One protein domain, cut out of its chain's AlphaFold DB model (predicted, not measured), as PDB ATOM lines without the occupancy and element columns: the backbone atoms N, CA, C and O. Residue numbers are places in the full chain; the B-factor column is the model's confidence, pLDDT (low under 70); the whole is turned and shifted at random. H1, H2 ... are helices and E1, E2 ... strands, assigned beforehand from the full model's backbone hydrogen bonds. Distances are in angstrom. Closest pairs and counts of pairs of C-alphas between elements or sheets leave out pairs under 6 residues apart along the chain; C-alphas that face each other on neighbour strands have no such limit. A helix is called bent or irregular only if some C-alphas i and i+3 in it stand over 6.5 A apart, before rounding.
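Overview. This is residues 430 to 460 and 468 to 498 of the 545 residues of the protein "C2H2-type domain-containing protein" of Psilocybe cyanescens (UniProt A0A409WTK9). Two small halves lie side by side, each made of a short antiparallel pairing closed by a loop and followed by a helix: residues 430 to 431 beside E1 and then H1 in the first half, the hairpin of E2 and E3 and then H2 in the second. The two helices face the space between the halves without close contact, and the two loops, residues 432 to 439 and 472 to 479, come side by side near Trp 434 and Trp 474. The printed part has 62 residues, with two named helices and three named strands in the order E1, H1, E2, E3, H2; the one sheet has the order E2 - E3 and is antiparallel. The class is mixed, helices and strands, though under half of the printed residues are in named elements. The whole is compact, with a radius of gyration of the C-alphas of 10.7 A, and rounded, with spans of 30 by 25 by 24 A.

Arrangement. The printed part begins with residues 430 to 431, which pair antiparallel with residues 440 to 441 of E1, the strand of residues 440 to 442. E1 pairs with no named strand. A tight link of one residue joins E1 to H1, the helix of residues 444 to 454. The closest C-alphas of E1 and H1 are those of Ile 441 and Phe 447, 5.8 A apart, and their centres are 9.4 A apart. After the cut come E2, residues 469 to 471, and E3, residues 480 to 482, antiparallel neighbours that form a hairpin over a short link of 8 residues. The angle between their N-to-C directions is 140 degrees. Among the C-alphas that face each other in them, those of Gln 471 and Asp 480 are 4.2 A apart. N 470 and O 481 are within hydrogen-bond range at 2.8 A, and N 481 and O 470 at 3.1 A. A tight link of three residues leads from E3 to H2, the helix of residues 486 to 494. The closest C-alphas of E2 and H2 are those of Val 470 and Leu 486, 7.4 A apart. H1 and H2 are near each other, with 8 pairs of C-alphas within 10 A but no pair within 8 A. E1 is apart from E2, E3 and H2, and H1 is apart from E3. In H1 and H2 every O i to N i+4 pair is within hydrogen-bond range.

Along the chain. E1 runs from Ala 440, with its C-alpha at (-124.003, 52.405, 65.189), to Thr 442 and is 6.9 A long from first to last C-alpha. H1, the longest helix with 11 residues, is 15.2 A long from Val 444 to Glu 454. E2 measures 6.6 A from Thr 469, C-alpha at (-106.065, 43.627, 47.006), to Gln 471. E3 measures 7.1 A from Asp 480 to Ala 482. H2 is 11.3 A long from Leu 486 to His 494, where the C-alpha is at (-109.140, 50.663, 63.945). H2 is neither bent nor irregular, but only just: C-alphas 491 and 494 are 6.1 A apart.

Size, cuts and confidence. The two C-alphas farthest apart are those of Thr 442 and Pro 468, at 30.5 A. Those of Ile 430 and Gly 498, the first and last printed residues, are 15.7 A apart. H2 has its centre nearest to the mean of the C-alphas, at 6.4 A, and E1 farthest, at 13.5 A. Residues 461 to 467 are not printed, and C-alphas 460 and 468 are 9.8 A apart across this cut, which lies in the link from H1 to E2. Of the links that are printed whole, none is long. The mean pLDDT of the printed part is 89.4, and the model's confidence is low, under 70, at residues 456 to 460.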
ATOM      1  N   ILE A 430    -120.604  50.115  68.915       94.25
ATOM      2  CA  ILE A 430    -119.492  50.415  68.011       94.25
ATOM      3  C   ILE A 430    -120.033  51.242  66.840       94.25
ATOM      4  O   ILE A 430    -120.949  50.812  66.142       94.25
ATOM      5  N   ARG A 431    -119.471  52.430  66.592       95.56
ATOM      6  CA  ARG A 431    -119.780  53.210  65.380       95.56
ATOM      7  C   ARG A 431    -118.869  52.767  64.241       95.56
ATOM      8  O   ARG A 431    -117.648  52.845  64.378       95.56
ATOM      9  N   CYS A 432    -119.453  52.347  63.122       96.19
ATOM     10  CA  CYS A 432    -118.683  52.128  61.906       96.19
ATOM     11  C   CYS A 432    -118.098  53.464  61.416       96.19
ATOM     12  O   CYS A 432    -118.737  54.510  61.535       96.19
ATOM     13  N   ARG A 433    -116.863  53.434  60.904       95.56
ATOM     14  CA  ARG A 433    -116.184  54.584  60.281       95.56
ATOM     15  C   ARG A 433    -115.648  54.216  58.894       95.56
ATOM     16  O   ARG A 433    -114.550  54.621  58.518       95.56
ATOM     17  N   TRP A 434    -116.412  53.427  58.144       96.25
ATOM     18  CA  TRP A 434    -116.236  53.320  56.693       96.25
ATOM     19  C   TRP A 434    -116.599  54.662  56.041       96.25
ATOM     20  O   TRP A 434    -117.473  55.354  56.558       96.25
ATOM     21  N   GLU A 435    -115.973  55.029  54.921       91.69
ATOM     22  CA  GLU A 435    -116.089  56.361  54.283       91.69
ATOM     23  C   GLU A 435    -117.520  56.890  54.068       91.69
ATOM     24  O   GLU A 435    -117.725  58.101  54.046       91.69
ATOM     25  N   THR A 436    -118.513  56.006  53.945       92.31
ATOM     26  CA  THR A 436    -119.933  56.352  53.764       92.31
ATOM     27  C   THR A 436    -120.853  55.802  54.858       92.31
ATOM     28  O   THR A 436    -122.069  55.968  54.780       92.31
ATOM     29  N   CYS A 437    -120.312  55.138  55.884       96.00
ATOM     30  CA  CYS A 437    -121.121  54.468  56.897       96.00
ATOM     31  C   CYS A 437    -121.279  55.294  58.172       96.00
ATOM     32  O   CYS A 437    -120.304  55.683  58.810       96.00
ATOM     33  N   THR A 438    -122.530  55.486  58.583       95.50
ATOM     34  CA  THR A 438    -122.915  56.170  59.825       95.50
ATOM     35  C   THR A 438    -123.546  55.226  60.856       95.50
ATOM     36  O   THR A 438    -123.981  55.673  61.919       95.50
ATOM     37  N   SER A 439    -123.601  53.921  60.570       97.31
ATOM     38  CA  SER A 439    -124.256  52.928  61.421       97.31
ATOM     39  C   SER A 439    -123.573  52.786  62.786       97.31
ATOM     40  O   SER A 439    -122.356  52.621  62.892       97.31
ATOM     41  N   ALA A 440    -124.389  52.790  63.840       96.56
ATOM     42  CA  ALA A 440    -124.003  52.405  65.189       96.56
ATOM     43  C   ALA A 440    -124.537  50.992  65.465       96.56
ATOM     44  O   ALA A 440    -125.729  50.744  65.292       96.56
ATOM     45  N   ILE A 441    -123.660  50.068  65.856       96.56
ATOM     46  CA  ILE A 441    -123.967  48.643  66.000       96.56
ATOM     47  C   ILE A 441    -123.651  48.191  67.427       96.56
ATOM     48  O   ILE A 441    -122.529  48.359  67.899       96.56
ATOM     49  N   THR A 442    -124.625  47.603  68.118       95.50
ATOM     50  CA  THR A 442    -124.426  46.989  69.438       95.50
ATOM     51  C   THR A 442    -123.803  45.600  69.302       95.50
ATOM     52  O   THR A 442    -124.343  44.725  68.620       95.50
ATOM     53  N   GLY A 443    -122.657  45.394  69.957       90.69
ATOM     54  CA  GLY A 443    -121.969  44.104  70.032       90.69
ATOM     55  C   GLY A 443    -121.055  43.762  68.841       90.69
ATOM     56  O   GLY A 443    -121.371  43.982  67.669       90.69
ATOM     57  N   VAL A 444    -119.910  43.144  69.150       86.69
ATOM     58  CA  VAL A 444    -118.830  42.818  68.193       86.69
ATOM     59  C   VAL A 444    -119.288  41.849  67.095       86.69
ATOM     60  O   VAL A 444    -118.967  42.037  65.922       86.69
ATOM     61  N   GLN A 445    -120.100  40.842  67.436       88.06
ATOM     62  CA  GLN A 445    -120.609  39.882  66.446       88.06
ATOM     63  C   GLN A 445    -121.529  40.540  65.408       88.06
ATOM     64  O   GLN A 445    -121.493  40.193  64.227       88.06
ATOM     65  N   ASN A 446    -122.350  41.505  65.833       92.44
ATOM     66  CA  ASN A 446    -123.208  42.257  64.922       92.44
ATOM     67  C   ASN A 446    -122.380  43.223  64.074       92.44
ATOM     68  O   ASN A 446    -122.672  43.389  62.893       92.44
ATOM     69  N   PHE A 447    -121.308  43.792  64.636       91.19
ATOM     70  CA  PHE A 447    -120.363  44.616  63.889       91.19
ATOM     71  C   PHE A 447    -119.692  43.829  62.747       91.19
ATOM     72  O   PHE A 447    -119.663  44.298  61.609       91.19
ATOM     73  N   GLY A 448    -119.252  42.590  62.996       88.75
ATOM     74  CA  GLY A 448    -118.703  41.723  61.944       88.75
ATOM     75  C   GLY A 448    -119.720  41.366  60.849       88.75
ATOM     76  O   GLY A 448    -119.395  41.407  59.659       88.75
ATOM     77  N   LYS A 449    -120.981  41.096  61.222       92.06
ATOM     78  CA  LYS A 449    -122.084  40.896  60.259       92.06
ATOM     79  C   LYS A 449    -122.354  42.157  59.432       92.06
ATOM     80  O   LYS A 449    -122.554  42.052  58.226       92.06
ATOM     81  N   HIS A 450    -122.326  43.330  60.063       94.25
ATOM     82  CA  HIS A 450    -122.500  44.625  59.410       94.25
ATOM     83  C   HIS A 450    -121.397  44.896  58.375       94.25
ATOM     84  O   HIS A 450    -121.728  45.163  57.224       94.25
ATOM     85  N   LEU A 451    -120.115  44.717  58.724       90.94
ATOM     86  CA  LEU A 451    -119.004  44.848  57.766       90.94
ATOM     87  C   LEU A 451    -119.171  43.928  56.547       90.94
ATOM     88  O   LEU A 451    -118.954  44.347  55.410       90.94
ATOM     89  N   LYS A 452    -119.577  42.672  56.780       89.88
ATOM     90  CA  LYS A 452    -119.778  41.686  55.710       89.88
ATOM     91  C   LYS A 452    -120.983  42.013  54.818       89.88
ATOM     92  O   LYS A 452    -120.936  41.708  53.630       89.88
ATOM     93  N   LYS A 453    -122.043  42.610  55.375       93.31
ATOM     94  CA  LYS A 453    -123.290  42.935  54.661       93.31
ATOM     95  C   LYS A 453    -123.236  44.279  53.931       93.31
ATOM     96  O   LYS A 453    -123.585  44.333  52.761       93.31
ATOM     97  N   GLU A 454    -122.832  45.348  54.616       93.62
ATOM     98  CA  GLU A 454    -122.997  46.729  54.133       93.62
ATOM     99  C   GLU A 454    -121.770  47.276  53.393       93.62
ATOM    100  O   GLU A 454    -121.865  48.293  52.707       93.62
ATOM    101  N   HIS A 455    -120.592  46.663  53.553       89.69
ATOM    102  CA  HIS A 455    -119.351  47.133  52.911       89.69
ATOM    103  C   HIS A 455    -118.797  46.142  51.896       89.69
ATOM    104  O   HIS A 455    -117.684  46.328  51.408       89.69
ATOM    105  N   SER A 456    -119.581  45.104  51.579       69.44
ATOM    106  CA  SER A 456    -119.273  44.067  50.590       69.44
ATOM    107  C   SER A 456    -117.834  43.564  50.681       69.44
ATOM    108  O   SER A 456    -117.221  43.269  49.660       69.44
ATOM    109  N   CYS A 457    -117.292  43.489  51.905       60.47
ATOM    110  CA  CYS A 457    -115.953  42.979  52.163       60.47
ATOM    111  C   CYS A 457    -115.905  41.566  51.572       60.47
ATOM    112  O   CYS A 457    -116.635  40.704  52.081       60.47
ATOM    113  N   PRO A 458    -115.121  41.305  50.505       53.38
ATOM    114  CA  PRO A 458    -115.155  40.014  49.837       53.38
ATOM    115  C   PRO A 458    -114.463  38.984  50.729       53.38
ATOM    116  O   PRO A 458    -113.270  38.701  50.613       53.38
ATOM    117  N   VAL A 459    -115.228  38.418  51.662       51.78
ATOM    118  CA  VAL A 459    -114.856  37.214  52.402       51.78
ATOM    119  C   VAL A 459    -114.973  36.070  51.402       51.78
ATOM    120  O   VAL A 459    -116.001  35.393  51.328       51.78
ATOM    121  N   VAL A 460    -113.939  35.951  50.565       46.69
ATOM    122  CA  VAL A 460    -113.832  34.977  49.480       46.69
ATOM    123  C   VAL A 460    -114.085  33.592  50.058       46.69
ATOM    124  O   VAL A 460    -113.384  33.149  50.969       46.69
ATOM    125  N   PRO A 468    -107.701  39.462  45.090       87.69
ATOM    126  CA  PRO A 468    -107.500  40.874  44.806       87.69
ATOM    127  C   PRO A 468    -107.205  41.656  46.091       87.69
ATOM    128  O   PRO A 468    -107.802  41.415  47.150       87.69
ATOM    129  N   THR A 469    -106.277  42.602  45.988       92.81
ATOM    130  CA  THR A 469    -106.065  43.627  47.006       92.81
ATOM    131  C   THR A 469    -107.251  44.583  47.004       92.81
ATOM    132  O   THR A 469    -107.696  45.039  45.953       92.81
ATOM    133  N   VAL A 470    -107.768  44.876  48.190       93.50
ATOM    134  CA  VAL A 470    -108.884  45.783  48.428       93.50
ATOM    135  C   VAL A 470    -108.376  46.912  49.313       93.50
ATOM    136  O   VAL A 470    -107.830  46.665  50.391       93.50
ATOM    137  N   GLN A 471    -108.577  48.150  48.872       95.00
ATOM    138  CA  GLN A 471    -108.206  49.321  49.653       95.00
ATOM    139  C   GLN A 471    -109.099  49.451  50.893       95.00
ATOM    140  O   GLN A 471    -110.332  49.419  50.804       95.00
ATOM    141  N   CYS A 472    -108.493  49.634  52.064       95.88
ATOM    142  CA  CYS A 472    -109.225  49.847  53.303       95.88
ATOM    143  C   CYS A 472    -109.840  51.257  53.339       95.88
ATOM    144  O   CYS A 472    -109.189  52.232  53.720       95.88
ATOM    145  N   LYS A 473    -111.132  51.350  53.002       96.00
ATOM    146  CA  LYS A 473    -111.951  52.577  53.069       96.00
ATOM    147  C   LYS A 473    -112.443  52.917  54.478       96.00
ATOM    148  O   LYS A 473    -113.511  53.504  54.664       96.00
ATOM    149  N   TRP A 474    -111.685  52.530  55.500       95.69
ATOM    150  CA  TRP A 474    -111.874  53.093  56.829       95.69
ATOM    151  C   TRP A 474    -111.313  54.515  56.842       95.69
ATOM    152  O   TRP A 474    -110.259  54.768  56.258       95.69
ATOM    153  N   VAL A 475    -112.000  55.448  57.504       93.19
ATOM    154  CA  VAL A 475    -111.649  56.877  57.506       93.19
ATOM    155  C   VAL A 475    -110.166  57.081  57.849       93.19
ATOM    156  O   VAL A 475    -109.746  56.873  58.990       93.19
ATOM    157  N   ARG A 476    -109.404  57.549  56.846       92.25
ATOM    158  CA  ARG A 476    -107.951  57.824  56.863       92.25
ATOM    159  C   ARG A 476    -107.024  56.595  56.931       92.25
ATOM    160  O   ARG A 476    -105.878  56.756  57.335       92.25
ATOM    161  N   CYS A 477    -107.485  55.407  56.535       95.62
ATOM    162  CA  CYS A 477    -106.612  54.242  56.363       95.62
ATOM    163  C   CYS A 477    -105.956  54.218  54.974       95.62
ATOM    164  O   CYS A 477    -104.771  54.512  54.860       95.62
ATOM    165  N   GLY A 478    -106.714  53.899  53.918       94.00
ATOM    166  CA  GLY A 478    -106.227  53.923  52.532       94.00
ATOM    167  C   GLY A 478    -105.203  52.837  52.167       94.00
ATOM    168  O   GLY A 478    -104.723  52.835  51.038       94.00
ATOM    169  N   ILE A 479    -104.875  51.923  53.086       95.19
ATOM    170  CA  ILE A 479    -103.921  50.827  52.865       95.19
ATOM    171  C   ILE A 479    -104.565  49.752  51.980       95.19
ATOM    172  O   ILE A 479    -105.689  49.325  52.250       95.19
ATOM    173  N   ASP A 480    -103.840  49.281  50.965       94.50
ATOM    174  CA  ASP A 480    -104.233  48.138  50.137       94.50
ATOM    175  C   ASP A 480    -103.899  46.812  50.824       94.50
ATOM    176  O   ASP A 480    -102.764  46.564  51.234       94.50
ATOM    177  N   ILE A 481    -104.908  45.954  50.981       94.56
ATOM    178  CA  ILE A 481    -104.824  44.737  51.795       94.56
ATOM    179  C   ILE A 481    -105.470  43.584  51.030       94.56
ATOM    180  O   ILE A 481    -106.515  43.757  50.409       94.56
ATOM    181  N   ALA A 482    -104.885  42.385  51.071       92.31
ATOM    182  CA  ALA A 482    -105.530  41.199  50.506       92.31
ATOM    183  C   ALA A 482    -106.935  41.017  51.112       92.31
ATOM    184  O   ALA A 482    -107.094  41.096  52.329       92.31
ATOM    185  N   SER A 483    -107.950  40.739  50.287       87.50
ATOM    186  CA  SER A 483    -109.365  40.743  50.709       87.50
ATOM    187  C   SER A 483    -109.683  39.912  51.972       87.50
ATOM    188  O   SER A 483    -110.574  40.261  52.744       87.50
ATOM    189  N   LEU A 484    -108.929  38.832  52.217       85.75
ATOM    190  CA  LEU A 484    -109.052  37.973  53.405       85.75
ATOM    191  C   LEU A 484    -108.518  38.621  54.700       85.75
ATOM    192  O   LEU A 484    -109.029  38.348  55.783       85.75
ATOM    193  N   GLU A 485    -107.516  39.493  54.595       91.12
ATOM    194  CA  GLU A 485    -106.863  40.180  55.719       91.12
ATOM    195  C   GLU A 485    -107.548  41.511  56.072       91.12
ATOM    196  O   GLU A 485    -107.326  42.053  57.151       91.12
ATOM    197  N   LEU A 486    -108.424  42.037  55.207       91.19
ATOM    198  CA  LEU A 486    -109.114  43.314  55.426       91.19
ATOM    199  C   LEU A 486    -109.951  43.318  56.722       91.19
ATOM    200  O   LEU A 486    -109.898  44.278  57.486       91.19
ATOM    201  N   TYR A 487    -110.665  42.229  57.021       88.50
ATOM    202  CA  TYR A 487    -111.420  42.088  58.277       88.50
ATOM    203  C   TYR A 487    -110.507  42.094  59.513       88.50
ATOM    204  O   TYR A 487    -110.779  42.775  60.503       88.50
ATOM    205  N   VAL A 488    -109.400  41.354  59.420       89.06
ATOM    206  CA  VAL A 488    -108.376  41.208  60.461       89.06
ATOM    207  C   VAL A 488    -107.735  42.570  60.756       89.06
ATOM    208  O   VAL A 488    -107.699  43.005  61.907       89.06
ATOM    209  N   HIS A 489    -107.357  43.301  59.707       93.56
ATOM    210  CA  HIS A 489    -106.837  44.661  59.788       93.56
ATOM    211  C   HIS A 489    -107.809  45.639  60.470       93.56
ATOM    212  O   HIS A 489    -107.392  46.382  61.357       93.56
ATOM    213  N   ILE A 490    -109.098  45.635  60.104       92.31
ATOM    214  CA  ILE A 490    -110.093  46.555  60.689       92.31
ATOM    215  C   ILE A 490    -110.225  46.342  62.202       92.31
ATOM    216  O   ILE A 490    -110.199  47.309  62.968       92.31
ATOM    217  N   LEU A 491    -110.338  45.083  62.643       89.06
ATOM    218  CA  LEU A 491    -110.424  44.746  64.066       89.06
ATOM    219  C   LEU A 491    -109.191  45.233  64.840       89.06
ATOM    220  O   LEU A 491    -109.329  45.811  65.918       89.06
ATOM    221  N   GLN A 492    -108.001  45.046  64.276       88.31
ATOM    222  CA  GLN A 492    -106.732  45.326  64.947       88.31
ATOM    223  C   GLN A 492    -106.377  46.816  64.939       88.31
ATOM    224  O   GLN A 492    -106.157  47.410  65.992       88.31
ATOM    225  N   VAL A 493    -106.332  47.437  63.758       92.44
ATOM    226  CA  VAL A 493    -105.812  48.801  63.572       92.44
ATOM    227  C   VAL A 493    -106.828  49.856  63.998       92.44
ATOM    228  O   VAL A 493    -106.456  50.862  64.602       92.44
ATOM    229  N   HIS A 494    -108.116  49.639  63.719       92.50
ATOM    230  CA  HIS A 494    -109.140  50.663  63.945       92.50
ATOM    231  C   HIS A 494    -109.961  50.466  65.211       92.50
ATOM    232  O   HIS A 494    -110.431  51.452  65.781       92.50
ATOM    233  N   LEU A 495    -110.123  49.223  65.660       89.75
ATOM    234  CA  LEU A 495    -110.920  48.896  66.842       89.75
ATOM    235  C   LEU A 495    -110.083  48.390  68.024       89.75
ATOM    236  O   LEU A 495    -110.625  48.242  69.115       89.75
ATOM    237  N   LYS A 496    -108.773  48.171  67.832       89.88
ATOM    238  CA  LYS A 496    -107.838  47.661  68.850       89.88
ATOM    239  C   LYS A 496    -108.274  46.336  69.494       89.88
ATOM    240  O   LYS A 496    -107.852  46.030  70.608       89.88
ATOM    241  N   PHE A 497    -109.077  45.526  68.799       86.19
ATOM    242  CA  PHE A 497    -109.366  44.162  69.232       86.19
ATOM    243  C   PHE A 497    -108.106  43.310  69.067       86.19
ATOM    244  O   PHE A 497    -107.691  42.992  67.951       86.19
ATOM    245  N   GLY A 498    -107.509  42.945  70.198       83.94
ATOM    246  CA  GLY A 498    -106.548  41.856  70.299       83.94
ATOM    247  C   GLY A 498    -107.220  40.620  70.884       83.94
ATOM    248  O   GLY A 498    -108.215  40.716  71.604       83.94
TER     249      GLY A 498